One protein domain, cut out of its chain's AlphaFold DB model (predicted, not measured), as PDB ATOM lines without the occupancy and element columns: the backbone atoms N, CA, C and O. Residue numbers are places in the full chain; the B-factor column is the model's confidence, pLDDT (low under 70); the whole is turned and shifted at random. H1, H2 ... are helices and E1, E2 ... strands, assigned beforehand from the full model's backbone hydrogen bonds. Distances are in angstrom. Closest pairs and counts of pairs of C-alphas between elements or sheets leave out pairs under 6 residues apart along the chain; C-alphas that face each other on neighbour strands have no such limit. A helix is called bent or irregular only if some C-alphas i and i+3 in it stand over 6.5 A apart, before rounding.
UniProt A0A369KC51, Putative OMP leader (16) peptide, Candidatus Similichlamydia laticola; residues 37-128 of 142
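Overview. This is residues 37 to 128 of the 142 residues of the protein "Putative OMP leader (16) peptide" of Candidatus Similichlamydia laticola (UniProt A0A369KC51). One long helix, H1, is the spine of a flat model: the hairpin of strands E1 and E2 crosses over its middle with E2 nearer to it, and H2 packs on both H1 and the hairpin. Short H3 sits at the end of H2, while H4 packs on the start of H1 and sticks out with residues 123 to 128. The printed part has 92 residues, with four named helices and two named strands that follow along the chain as H1 H2 H3 E1 E2 H4; the sheet of E1 and E2 is antiparallel, and the class is mostly helix. It is compact, with a radius of gyration of the C-alphas of 13.6 A and spans of 40 by 36 by 17 A.

Arrangement. H1, residues 37 to 60, touches H2, residues 64 to 77, with residues 49 to 57 alone; the closest C-alphas, Ile 49 and Val 75, are 6.9 A apart. Their steep tilt of 69 degrees, opposite ways, is only just short of perpendicular. H2 touches H3, residues 84 to 87, closest at C-alphas 76 and 84, 4.6 A. E1, residues 97 to 102, and E2, residues 109 to 114, form an antiparallel hairpin, with N 99 and O 112 2.9 A apart, within hydrogen-bond range. The closest C-alphas of H1 and E2, Ala 46 and Val 113, are 5.3 A apart. H4, residues 116 to 128, touches H1 at C-alphas 118 and 39, the closest pair, 6.0 A; H2 and H4 are apart. Every O i to N i+4 pair is within range in H1, 8 of 10 in H2 and 7 of 9 in H4; H3 is too short for one.

Along the chain. H1 begins at C-alpha 37 (11.005, 30.993, -1.579) and is 34.5 A long. H2 is 17.9 A, E1 16.1 A, E2 16.0 A and H4 19.2 A long, ending at C-alpha 128 (3.253, 20.730, -18.098). H2 and H4 are irregular: C-alphas 69 and 72 are 8.3 A apart, 125 and 128 7.6 A.

Size, cuts and confidence. The farthest C-alphas, Thr 60 and Asp 128, are 42.0 A apart. The printed part has no cut and no long link. Confidence is under 70 at residues 104, 106 and 127 to 128.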
ATOM      1  N   GLY A  37      11.005  29.775  -2.393       92.75
ATOM      2  CA  GLY A  37      11.005  30.993  -1.579       92.75
ATOM      3  C   GLY A  37      11.366  32.247  -2.382       92.75
ATOM      4  O   GLY A  37      10.755  33.299  -2.188       92.75
ATOM      5  N   ARG A  38      12.316  32.140  -3.321       94.38
ATOM      6  CA  ARG A  38      12.662  33.233  -4.245       94.38
ATOM      7  C   ARG A  38      11.535  33.535  -5.225       94.38
ATOM      8  O   ARG A  38      11.219  34.710  -5.409       94.38
ATOM      9  N   TYR A  39      10.887  32.510  -5.775       94.94
ATOM     10  CA  TYR A  39       9.701  32.683  -6.614       94.94
ATOM     11  C   TYR A  39       8.587  33.411  -5.859       94.94
ATOM     12  O   TYR A  39       8.127  34.457  -6.304       94.94
ATOM     13  N   PHE A  40       8.227  32.928  -4.665       94.19
ATOM     14  CA  PHE A  40       7.188  33.541  -3.836       94.19
ATOM     15  C   PHE A  40       7.486  35.013  -3.523       94.19
ATOM     16  O   PHE A  40       6.626  35.871  -3.706       94.19
ATOM     17  N   ARG A  41       8.728  35.329  -3.128       92.88
ATOM     18  CA  ARG A  41       9.160  36.719  -2.914       92.88
ATOM     19  C   ARG A  41       8.995  37.569  -4.174       92.88
ATOM     20  O   ARG A  41       8.616  38.728  -4.066       92.88
ATOM     21  N   SER A  42       9.296  37.005  -5.341       94.56
ATOM     22  CA  SER A  42       9.210  37.723  -6.614       94.56
ATOM     23  C   SER A  42       7.762  38.013  -7.009       94.56
ATOM     24  O   SER A  42       7.454  39.120  -7.431       94.56
ATOM     25  N   VAL A  43       6.859  37.052  -6.800       93.81
ATOM     26  CA  VAL A  43       5.415  37.225  -7.029       93.81
ATOM     27  C   VAL A  43       4.839  38.301  -6.109       93.81
ATOM     28  O   VAL A  43       4.127  39.191  -6.567       93.81
ATOM     29  N   GLU A  44       5.159  38.257  -4.816       93.81
ATOM     30  CA  GLU A  44       4.689  39.274  -3.869       93.81
ATOM     31  C   GLU A  44       5.300  40.654  -4.155       93.81
ATOM     32  O   GLU A  44       4.602  41.664  -4.084       93.81
ATOM     33  N   GLY A  45       6.574  40.708  -4.560       92.12
ATOM     34  CA  GLY A  45       7.225  41.942  -5.002       92.12
ATOM     35  C   GLY A  45       6.569  42.538  -6.250       92.12
ATOM     36  O   GLY A  45       6.282  43.734  -6.278       92.12
ATOM     37  N   ALA A  46       6.259  41.709  -7.249       93.38
ATOM     38  CA  ALA A  46       5.540  42.125  -8.450       93.38
ATOM     39  C   ALA A  46       4.166  42.724  -8.105       93.38
ATOM     40  O   ALA A  46       3.881  43.854  -8.501       93.38
ATOM     41  N   LYS A  47       3.366  42.042  -7.273       92.81
ATOM     42  CA  LYS A  47       2.071  42.559  -6.792       92.81
ATOM     43  C   LYS A  47       2.207  43.875  -6.031       92.81
ATOM     44  O   LYS A  47       1.380  44.772  -6.180       92.81
ATOM     45  N   GLN A  48       3.239  44.008  -5.200       92.56
ATOM     46  CA  GLN A  48       3.496  45.247  -4.471       92.56
ATOM     47  C   GLN A  48       3.774  46.409  -5.433       92.56
ATOM     48  O   GLN A  48       3.242  47.502  -5.232       92.56
ATOM     49  N   ILE A  49       4.571  46.174  -6.480       92.75
ATOM     50  CA  ILE A  49       4.835  47.166  -7.528       92.75
ATOM     51  C   ILE A  49       3.540  47.510  -8.267       92.75
ATOM     52  O   ILE A  49       3.246  48.691  -8.420       92.75
ATOM     53  N   GLU A  50       2.750  46.518  -8.682       92.81
ATOM     54  CA  GLU A  50       1.463  46.739  -9.357       92.81
ATOM     55  C   GLU A  50       0.544  47.634  -8.533       92.81
ATOM     56  O   GLU A  50       0.089  48.669  -9.018       92.81
ATOM     57  N   ASN A  51       0.337  47.289  -7.263       92.12
ATOM     58  CA  ASN A  51      -0.513  48.057  -6.358       92.12
ATOM     59  C   ASN A  51      -0.023  49.497  -6.204       92.12
ATOM     60  O   ASN A  51      -0.820  50.430  -6.252       92.12
ATOM     61  N   LEU A  52       1.287  49.693  -6.064       92.00
ATOM     62  CA  LEU A  52       1.884  51.017  -5.919       92.00
ATOM     63  C   LEU A  52       1.708  51.862  -7.187       92.00
ATOM     64  O   LEU A  52       1.402  53.050  -7.096       92.00
ATOM     65  N   LEU A  53       1.851  51.257  -8.369       91.81
ATOM     66  CA  LEU A  53       1.618  51.943  -9.640       91.81
ATOM     67  C   LEU A  53       0.136  52.278  -9.836       91.81
ATOM     68  O   LEU A  53      -0.171  53.399 -10.238       91.81
ATOM     69  N   TYR A  54      -0.783  51.372  -9.492       91.56
ATOM     70  CA  TYR A  54      -2.220  51.655  -9.538       91.56
ATOM     71  C   TYR A  54      -2.624  52.761  -8.562       91.56
ATOM     72  O   TYR A  54      -3.384  53.650  -8.941       91.56
ATOM     73  N   MET A  55      -2.090  52.756  -7.338       91.31
ATOM     74  CA  MET A  55      -2.305  53.839  -6.374       91.31
ATOM     75  C   MET A  55      -1.815  55.177  -6.931       91.31
ATOM     76  O   MET A  55      -2.553  56.156  -6.912       91.31
ATOM     77  N   HIS A  56      -0.612  55.208  -7.507       90.81
ATOM     78  CA  HIS A  56      -0.068  56.426  -8.099       90.81
ATOM     79  C   HIS A  56      -0.927  56.953  -9.257       90.81
ATOM     80  O   HIS A  56      -1.169  58.158  -9.354       90.81
ATOM     81  N   MET A  57      -1.418  56.062 -10.122       91.00
ATOM     82  CA  MET A  57      -2.338  56.419 -11.204       91.00
ATOM     83  C   MET A  57      -3.670  56.953 -10.670       91.00
ATOM     84  O   MET A  57      -4.205  57.904 -11.230       91.00
ATOM     85  N   ALA A  58      -4.194  56.379  -9.584       90.75
ATOM     86  CA  ALA A  58      -5.422  56.850  -8.949       90.75
ATOM     87  C   ALA A  58      -5.256  58.241  -8.310       90.75
ATOM     88  O   ALA A  58      -6.181  59.046  -8.360       90.75
ATOM     89  N   GLU A  59      -4.082  58.540  -7.747       89.75
ATOM     90  CA  GLU A  59      -3.777  59.838  -7.132       89.75
ATOM     91  C   GLU A  59      -3.517  60.947  -8.161       89.75
ATOM     92  O   GLU A  59      -3.946  62.084  -7.972       89.75
ATOM     93  N   THR A  60      -2.798  60.637  -9.242       89.81
ATOM     94  CA  THR A  60      -2.346  61.640 -10.225       89.81
ATOM     95  C   THR A  60      -3.225  61.733 -11.470       89.81
ATOM     96  O   THR A  60      -3.171  62.735 -12.180       89.81
ATOM     97  N   GLY A  61      -4.008  60.694 -11.767       87.94
ATOM     98  CA  GLY A  61      -4.736  60.559 -13.029       87.94
ATOM     99  C   GLY A  61      -3.834  60.300 -14.243       87.94
ATOM    100  O   GLY A  61      -4.286  60.450 -15.379       87.94
ATOM    101  N   GLU A  62      -2.558  59.944 -14.042       89.25
ATOM    102  CA  GLU A  62      -1.634  59.681 -15.147       89.25
ATOM    103  C   GLU A  62      -2.043  58.465 -15.987       89.25
ATOM    104  O   GLU A  62      -2.551  57.456 -15.497       89.25
ATOM    105  N   SER A  63      -1.755  58.535 -17.291       87.19
ATOM    106  CA  SER A  63      -2.004  57.414 -18.192       87.19
ATOM    107  C   SER A  63      -1.078  56.231 -17.890       87.19
ATOM    108  O   SER A  63       0.060  56.377 -17.428       87.19
ATOM    109  N   LEU A  64      -1.542  55.031 -18.240       85.88
ATOM    110  CA  LEU A  64      -0.791  53.792 -18.041       85.88
ATOM    111  C   LEU A  64       0.559  53.810 -18.786       85.88
ATOM    112  O   LEU A  64       1.558  53.313 -18.277       85.88
ATOM    113  N   ALA A  65       0.635  54.442 -19.965       86.50
ATOM    114  CA  ALA A  65       1.891  54.588 -20.714       86.50
ATOM    115  C   ALA A  65       2.916  55.468 -19.977       86.50
ATOM    116  O   ALA A  65       4.087  55.097 -19.865       86.50
ATOM    117  N   ALA A  66       2.475  56.617 -19.455       87.19
ATOM    118  CA  ALA A  66       3.345  57.533 -18.720       87.19
ATOM    119  C   ALA A  66       3.872  56.879 -17.433       87.19
ATOM    120  O   ALA A  66       5.071  56.961 -17.145       87.19
ATOM    121  N   THR A  67       3.003  56.145 -16.734       89.06
ATOM    122  CA  THR A  67       3.338  55.395 -15.517       89.06
ATOM    123  C   THR A  67       4.375  54.307 -15.794       89.06
ATOM    124  O   THR A  67       5.406  54.257 -15.122       89.06
ATOM    125  N   ILE A  68       4.178  53.491 -16.839       89.81
ATOM    126  CA  ILE A  68       5.135  52.440 -17.224       89.81
ATOM    127  C   ILE A  68       6.503  53.036 -17.557       89.81
ATOM    128  O   ILE A  68       7.514  52.485 -17.148       89.81
ATOM    129  N   SER A  69       6.589  54.176 -18.243       90.25
ATOM    130  CA  SER A  69       7.898  54.755 -18.592       90.25
ATOM    131  C   SER A  69       8.724  55.210 -17.375       90.25
ATOM    132  O   SER A  69       9.955  55.246 -17.427       90.25
ATOM    133  N   ARG A  70       8.064  55.541 -16.255       91.06
ATOM    134  CA  ARG A  70       8.689  56.108 -15.047       91.06
ATOM    135  C   ARG A  70       8.543  55.229 -13.808       91.06
ATOM    136  O   ARG A  70       8.914  55.670 -12.722       91.06
ATOM    137  N   TRP A  71       8.084  53.989 -13.965       91.12
ATOM    138  CA  TRP A  71       7.713  53.099 -12.864       91.12
ATOM    139  C   TRP A  71       8.802  52.975 -11.788       91.12
ATOM    140  O   TRP A  71       8.504  53.114 -10.606       91.12
ATOM    141  N   LYS A  72      10.081  52.836 -12.180       91.56
ATOM    142  CA  LYS A  72      11.206  52.767 -11.230       91.56
ATOM    143  C   LYS A  72      11.273  54.008 -10.337       91.56
ATOM    144  O   LYS A  72      11.409  53.885  -9.128       91.56
ATOM    145  N   LYS A  73      11.117  55.207 -10.910       90.38
ATOM    146  CA  LYS A  73      11.142  56.471 -10.151       90.38
ATOM    147  C   LYS A  73       9.953  56.588  -9.200       90.38
ATOM    148  O   LYS A  73      10.110  57.147  -8.120       90.38
ATOM    149  N   ILE A  74       8.789  56.086  -9.612       89.56
ATOM    150  CA  ILE A  74       7.567  56.092  -8.800       89.56
ATOM    151  C   ILE A  74       7.756  55.168  -7.589       89.56
ATOM    152  O   ILE A  74       7.583  55.603  -6.453       89.56
ATOM    153  N   VAL A  75       8.220  53.936  -7.819       89.50
ATOM    154  CA  VAL A  75       8.498  52.954  -6.758       89.50
ATOM    155  C   VAL A  75       9.565  53.470  -5.789       89.50
ATOM    156  O   VAL A  75       9.360  53.414  -4.580       89.50
ATOM    157  N   SER A  76      10.668  54.041  -6.286       88.06
ATOM    158  CA  SER A  76      11.756  54.537  -5.428       88.06
ATOM    159  C   SER A  76      11.380  55.734  -4.553       88.06
ATOM    160  O   SER A  76      12.046  55.975  -3.550       88.06
ATOM    161  N   ARG A  77      10.359  56.510  -4.933       87.75
ATOM    162  CA  ARG A  77       9.884  57.673  -4.162       87.75
ATOM    163  C   ARG A  77       8.797  57.320  -3.152       87.75
ATOM    164  O   ARG A  77       8.434  58.171  -2.345       87.75
ATOM    165  N   SER A  78       8.259  56.106  -3.210       85.69
ATOM    166  CA  SER A  78       7.155  55.714  -2.345       85.69
ATOM    167  C   SER A  78       7.624  55.491  -0.904       85.69
ATOM    168  O   SER A  78       8.562  54.722  -0.684       85.69
ATOM    169  N   PRO A  79       6.934  56.068   0.098       83.69
ATOM    170  CA  PRO A  79       7.235  55.818   1.508       83.69
ATOM    171  C   PRO A  79       6.905  54.378   1.938       83.69
ATOM    172  O   PRO A  79       7.322  53.941   3.007       83.69
ATOM    173  N   LEU A  80       6.167  53.626   1.112       81.94
ATOM    174  CA  LEU A  80       5.791  52.233   1.369       81.94
ATOM    175  C   LEU A  80       6.926  51.244   1.055       81.94
ATOM    176  O   LEU A  80       6.818  50.054   1.356       81.94
ATOM    177  N   VAL A  81       8.018  51.724   0.455       86.12
ATOM    178  CA  VAL A  81       9.175  50.918   0.073       86.12
ATOM    179  C   VAL A  81      10.338  51.200   1.021       86.12
ATOM    180  O   VAL A  81      10.931  52.272   1.004       86.12
ATOM    181  N   ARG A  82      10.716  50.201   1.829       80.62
ATOM    182  CA  ARG A  82      11.860  50.304   2.756       80.62
ATOM    183  C   ARG A  82      13.206  50.473   2.052       80.62
ATOM    184  O   ARG A  82      14.105  51.111   2.590       80.62
ATOM    185  N   SER A  83      13.384  49.841   0.896       86.06
ATOM    186  CA  SER A  83      14.654  49.840   0.168       86.06
ATOM    187  C   SER A  83      14.389  49.873  -1.337       86.06
ATOM    188  O   SER A  83      14.082  48.827  -1.913       86.06
ATOM    189  N   PRO A  84      14.500  51.051  -1.977       82.88
ATOM    190  CA  PRO A  84      14.211  51.230  -3.398       82.88
ATOM    191  C   PRO A  84      14.929  50.235  -4.313       82.88
ATOM    192  O   PRO A  84      14.296  49.637  -5.177       82.88
ATOM    193  N   ASP A  85      16.222  49.999  -4.074       84.12
ATOM    194  CA  ASP A  85      17.049  49.131  -4.923       84.12
ATOM    195  C   ASP A  85      16.671  47.650  -4.830       84.12
ATOM    196  O   ASP A  85      16.875  46.887  -5.774       84.12
ATOM    197  N   GLN A  86      16.130  47.228  -3.683       84.81
ATOM    198  CA  GLN A  86      15.643  45.862  -3.499       84.81
ATOM    199  C   GLN A  86      14.232  45.702  -4.060       84.81
ATOM    200  O   GLN A  86      13.908  44.652  -4.599       84.81
ATOM    201  N   ALA A  87      13.406  46.746  -3.973       86.69
ATOM    202  CA  ALA A  87      12.037  46.709  -4.472       86.69
ATOM    203  C   ALA A  87      11.956  46.605  -5.997       86.69
ATOM    204  O   ALA A  87      10.965  46.105  -6.511       86.69
ATOM    205  N   THR A  88      12.983  47.034  -6.734       89.50
ATOM    206  CA  THR A  88      13.013  46.893  -8.197       89.50
ATOM    207  C   THR A  88      13.558  45.551  -8.681       89.50
ATOM    208  O   THR A  88      13.611  45.346  -9.895       89.50
ATOM    209  N   LYS A  89      13.951  44.648  -7.770       92.94
ATOM    210  CA  LYS A  89      14.597  43.372  -8.096       92.94
ATOM    211  C   LYS A  89      13.799  42.160  -7.618       92.94
ATOM    212  O   LYS A  89      13.153  42.185  -6.571       92.94
ATOM    213  N   ASP A  90      13.882  41.083  -8.386       93.25
ATOM    214  CA  ASP A  90      13.301  39.784  -8.059       93.25
ATOM    215  C   ASP A  90      14.121  39.031  -6.988       93.25
ATOM    216  O   ASP A  90      15.167  39.482  -6.507       93.25
ATOM    217  N   GLY A  91      13.652  37.843  -6.600       89.75
ATOM    218  CA  GLY A  91      14.316  36.970  -5.628       89.75
ATOM    219  C   GLY A  91      15.688  36.436  -6.065       89.75
ATOM    220  O   GLY A  91      16.408  35.888  -5.229       89.75
ATOM    221  N   TRP A  92      16.065  36.601  -7.335       92.19
ATOM    222  CA  TRP A  92      17.362  36.232  -7.906       92.19
ATOM    223  C   TRP A  92      18.248  37.450  -8.218       92.19
ATOM    224  O   TRP A  92      19.406  37.272  -8.590       92.19
ATOM    225  N   GLY A  93      17.748  38.671  -8.006       91.56
ATOM    226  CA  GLY A  93      18.466  39.924  -8.220       91.56
ATOM    227  C   GLY A  93      18.282  40.552  -9.604       91.56
ATOM    228  O   GLY A  93      18.954  41.545  -9.891       91.56
ATOM    229  N   ASN A  94      17.393  40.018 -10.446       93.25
ATOM    230  CA  ASN A  94      17.088  40.585 -11.760       93.25
ATOM    231  C   ASN A  94      16.070  41.717 -11.642       93.25
ATOM    232  O   ASN A  94      15.180  41.674 -10.798       93.25
ATOM    233  N   ASP A  95      16.157  42.704 -12.527       93.44
ATOM    234  CA  ASP A  95      15.181  43.790 -12.572       93.44
ATOM    235  C   ASP A  95      13.800  43.301 -13.038       93.44
ATOM    236  O   ASP A  95      13.682  42.546 -14.012       93.44
ATOM    237  N   TYR A  96      12.743  43.818 -12.407       93.56
ATOM    238  CA  TYR A  96      11.390  43.667 -12.937       93.56
ATOM    239  C   TYR A  96      11.210  44.426 -14.257       93.56
ATOM    240  O   TYR A  96      11.847  45.447 -14.537       93.56
ATOM    241  N   LYS A  97      10.282  43.931 -15.067       91.94
ATOM    242  CA  LYS A  97       9.818  44.512 -16.320       91.94
ATOM    243  C   LYS A  97       8.324  44.743 -16.196       91.94
ATOM    244  O   LYS A  97       7.567  43.815 -15.929       91.94
ATOM    245  N   VAL A  98       7.915  45.982 -16.421       91.25
ATOM    246  CA  VAL A  98       6.511  46.380 -16.374       91.25
ATOM    247  C   VAL A  98       6.005  46.527 -17.797       91.25
ATOM    248  O   VAL A  98       6.601  47.258 -18.590       91.25
ATOM    249  N   LYS A  99       4.933  45.816 -18.135       89.50
ATOM    250  CA  LYS A  99       4.334  45.839 -19.469       89.50
ATOM    251  C   LYS A  99       2.854  46.176 -19.381       89.50
ATOM    252  O   LYS A  99       2.191  45.941 -18.374       89.50
ATOM    253  N   ARG A 100       2.345  46.734 -20.475       86.75
ATOM    254  CA  ARG A 100       0.911  46.854 -20.719       86.75
ATOM    255  C   ARG A 100       0.427  45.540 -21.308       86.75
ATOM    256  O   ARG A 100       1.001  45.078 -22.293       86.75
ATOM    257  N   VAL A 101      -0.652  45.009 -20.759       85.81
ATOM    258  CA  VAL A 101      -1.358  43.853 -21.307       85.81
ATOM    259  C   VAL A 101      -2.818  44.235 -21.488       85.81
ATOM    260  O   VAL A 101      -3.400  44.925 -20.655       85.81
ATOM    261  N   VAL A 102      -3.414  43.828 -22.603       80.88
ATOM    262  CA  VAL A 102      -4.850  43.999 -22.833       80.88
ATOM    263  C   VAL A 102      -5.514  42.681 -22.484       80.88
ATOM    264  O   VAL A 102      -5.238  41.659 -23.111       80.88
ATOM    265  N   SER A 103      -6.373  42.688 -21.469       73.94
ATOM    266  CA  SER A 103      -7.094  41.482 -21.075       73.94
ATOM    267  C   SER A 103      -8.127  41.130 -22.146       73.94
ATOM    268  O   SER A 103      -9.112  41.850 -22.327       73.94
ATOM    269  N   SER A 104      -7.939  39.997 -22.829       64.88
ATOM    270  CA  SER A 104      -8.844  39.518 -23.887       64.88
ATOM    271  C   SER A 104     -10.285  39.294 -23.405       64.88
ATOM    272  O   SER A 104     -11.205  39.331 -24.213       64.88
ATOM    273  N   ALA A 105     -10.492  39.096 -22.098       71.38
ATOM    274  CA  ALA A 105     -11.808  38.856 -21.506       71.38
ATOM    275  C   ALA A 105     -12.623  40.134 -21.238       71.38
ATOM    276  O   ALA A 105     -13.848  40.078 -21.204       71.38
ATOM    277  N   SER A 106     -11.970  41.280 -21.016       69.81
ATOM    278  CA  SER A 106     -12.654  42.522 -20.611       69.81
ATOM    279  C   SER A 106     -12.356  43.724 -21.504       69.81
ATOM    280  O   SER A 106     -12.958  44.779 -21.318       69.81
ATOM    281  N   GLY A 107     -11.406  43.600 -22.438       74.81
ATOM    282  CA  GLY A 107     -10.911  44.712 -23.253       74.81
ATOM    283  C   GLY A 107     -10.207  45.807 -22.443       74.81
ATOM    284  O   GLY A 107      -9.841  46.837 -23.002       74.81
ATOM    285  N   ARG A 108     -10.021  45.614 -21.129       75.69
ATOM    286  CA  ARG A 108      -9.356  46.579 -20.252       75.69
ATOM    287  C   ARG A 108      -7.847  46.437 -20.358       75.69
ATOM    288  O   ARG A 108      -7.308  45.329 -20.384       75.69
ATOM    289  N   GLU A 109      -7.181  47.583 -20.386       79.88
ATOM    290  CA  GLU A 109      -5.734  47.655 -20.257       79.88
ATOM    291  C   GLU A 109      -5.356  47.430 -18.796       79.88
ATOM    292  O   GLU A 109      -5.810  48.148 -17.905       79.88
ATOM    293  N   THR A 110      -4.520  46.432 -18.558       83.12
ATOM    294  CA  THR A 110      -3.941  46.134 -17.254       83.12
ATOM    295  C   THR A 110      -2.428  46.272 -17.324       83.12
ATOM    296  O   THR A 110      -1.799  46.172 -18.383       83.12
ATOM    297  N   LEU A 111      -1.835  46.540 -16.173       87.19
ATOM    298  CA  LEU A 111      -0.398  46.535 -15.980       87.19
ATOM    299  C   LEU A 111       0.009  45.163 -15.446       87.19
ATOM    300  O   LEU A 111      -0.655  44.638 -14.557       87.19
ATOM    301  N   GLU A 112       1.078  44.607 -16.005       89.25
ATOM    302  CA  GLU A 112       1.659  43.337 -15.577       89.25
ATOM    303  C   GLU A 112       3.139  43.545 -15.247       89.25
ATOM    304  O   GLU A 112       3.891  44.148 -16.029       89.25
ATOM    305  N   VAL A 113       3.564  43.047 -14.087       91.81
ATOM    306  CA  VAL A 113       4.960  43.088 -13.642       91.81
ATOM    307  C   VAL A 113       5.561  41.686 -13.692       91.81
ATOM    308  O   VAL A 113       5.150  40.783 -12.974       91.81
ATOM    309  N   THR A 114       6.586  41.510 -14.524       91.25
ATOM    310  CA  THR A 114       7.276  40.225 -14.732       91.25
ATOM    311  C   THR A 114       8.772  40.357 -14.478       91.25
ATOM    312  O   THR A 114       9.320  41.455 -14.449       91.25
ATOM    313  N   SER A 115       9.473  39.242 -14.305       93.62
ATOM    314  CA  SER A 115      10.939  39.208 -14.229       93.62
ATOM    315  C   SER A 115      11.479  37.963 -14.923       93.62
ATOM    316  O   SER A 115      10.755  36.991 -15.143       93.62
ATOM    317  N   GLU A 116      12.758  37.987 -15.292       92.62
ATOM    318  CA  GLU A 116      13.411  36.836 -15.924       92.62
ATOM    319  C   GLU A 116      13.459  35.618 -14.992       92.62
ATOM    320  O   GLU A 116      13.183  34.501 -15.433       92.62
ATOM    321  N   GLY A 117      13.737  35.831 -13.700       89.44
ATOM    322  CA  GLY A 117      13.770  34.763 -12.705       89.44
ATOM    323  C   GLY A 117      12.410  34.093 -12.521       89.44
ATOM    324  O   GLY A 117      12.335  32.864 -12.512       89.44
ATOM    325  N   MET A 118      11.329  34.882 -12.459       90.75
ATOM    326  CA  MET A 118       9.961  34.354 -12.386       90.75
ATOM    327  C   MET A 118       9.605  33.509 -13.605       90.75
ATOM    328  O   MET A 118       9.246  32.349 -13.439       90.75
ATOM    329  N   MET A 119       9.777  34.051 -14.817       90.75
ATOM    330  CA  MET A 119       9.436  33.328 -16.048       90.75
ATOM    331  C   MET A 119      10.218  32.019 -16.159       90.75
ATOM    332  O   MET A 119       9.664  30.981 -16.511       90.75
ATOM    333  N   ARG A 120      11.512  32.040 -15.820       91.75
ATOM    334  CA  ARG A 120      12.337  30.831 -15.837       91.75
ATOM    335  C   ARG A 120      11.839  29.791 -14.835       91.75
ATOM    336  O   ARG A 120      11.796  28.610 -15.170       91.75
ATOM    337  N   TYR A 121      11.489  30.211 -13.620       91.06
ATOM    338  CA  TYR A 121      10.935  29.305 -12.617       91.06
ATOM    339  C   TYR A 121       9.602  28.716 -13.090       91.06
ATOM    340  O   TYR A 121       9.401  27.510 -12.967       91.06
ATOM    341  N   GLU A 122       8.731  29.539 -13.674       89.44
ATOM    342  CA  GLU A 122       7.421  29.112 -14.154       89.44
ATOM    343  C   GLU A 122       7.514  28.120 -15.310       89.44
ATOM    344  O   GLU A 122       6.877  27.075 -15.260       89.44
ATOM    345  N   VAL A 123       8.365  28.380 -16.303       90.19
ATOM    346  CA  VAL A 123       8.604  27.438 -17.408       90.19
ATOM    347  C   VAL A 123       9.141  26.105 -16.881       90.19
ATOM    348  O   VAL A 123       8.705  25.038 -17.293       90.19
ATOM    349  N   LEU A 124      10.061  26.129 -15.915       87.25
ATOM    350  CA  LEU A 124      10.639  24.892 -15.382       87.25
ATOM    351  C   LEU A 124       9.668  24.066 -14.520       87.25
ATOM    352  O   LEU A 124       9.865  22.859 -14.413       87.25
ATOM    353  N   HIS A 125       8.665  24.685 -13.889       84.69
ATOM    354  CA  HIS A 125       7.804  24.013 -12.900       84.69
ATOM    355  C   HIS A 125       6.319  23.936 -13.286       84.69
ATOM    356  O   HIS A 125       5.586  23.162 -12.677       84.69
ATOM    357  N   PHE A 126       5.863  24.719 -14.268       81.69
ATOM    358  CA  PHE A 126       4.456  24.805 -14.679       81.69
ATOM    359  C   PHE A 126       4.229  24.585 -16.184       81.69
ATOM    360  O   PHE A 126       3.074  24.566 -16.606       81.69
ATOM    361  N   SER A 127       5.272  24.367 -17.000       64.88
ATOM    362  CA  SER A 127       5.099  24.124 -18.445       64.88
ATOM    363  C   SER A 127       4.289  22.868 -18.799       64.88
ATOM    364  O   SER A 127       3.749  22.821 -19.899       64.88
ATOM    365  N   ASP A 128       4.108  21.913 -17.881       57.16
ATOM    366  CA  ASP A 128       3.253  20.730 -18.098       57.16
ATOM    367  C   ASP A 128       1.740  21.008 -17.955       57.16
ATOM    368  O   ASP A 128       0.917  20.173 -18.320       57.16
TER     369      ASP A 128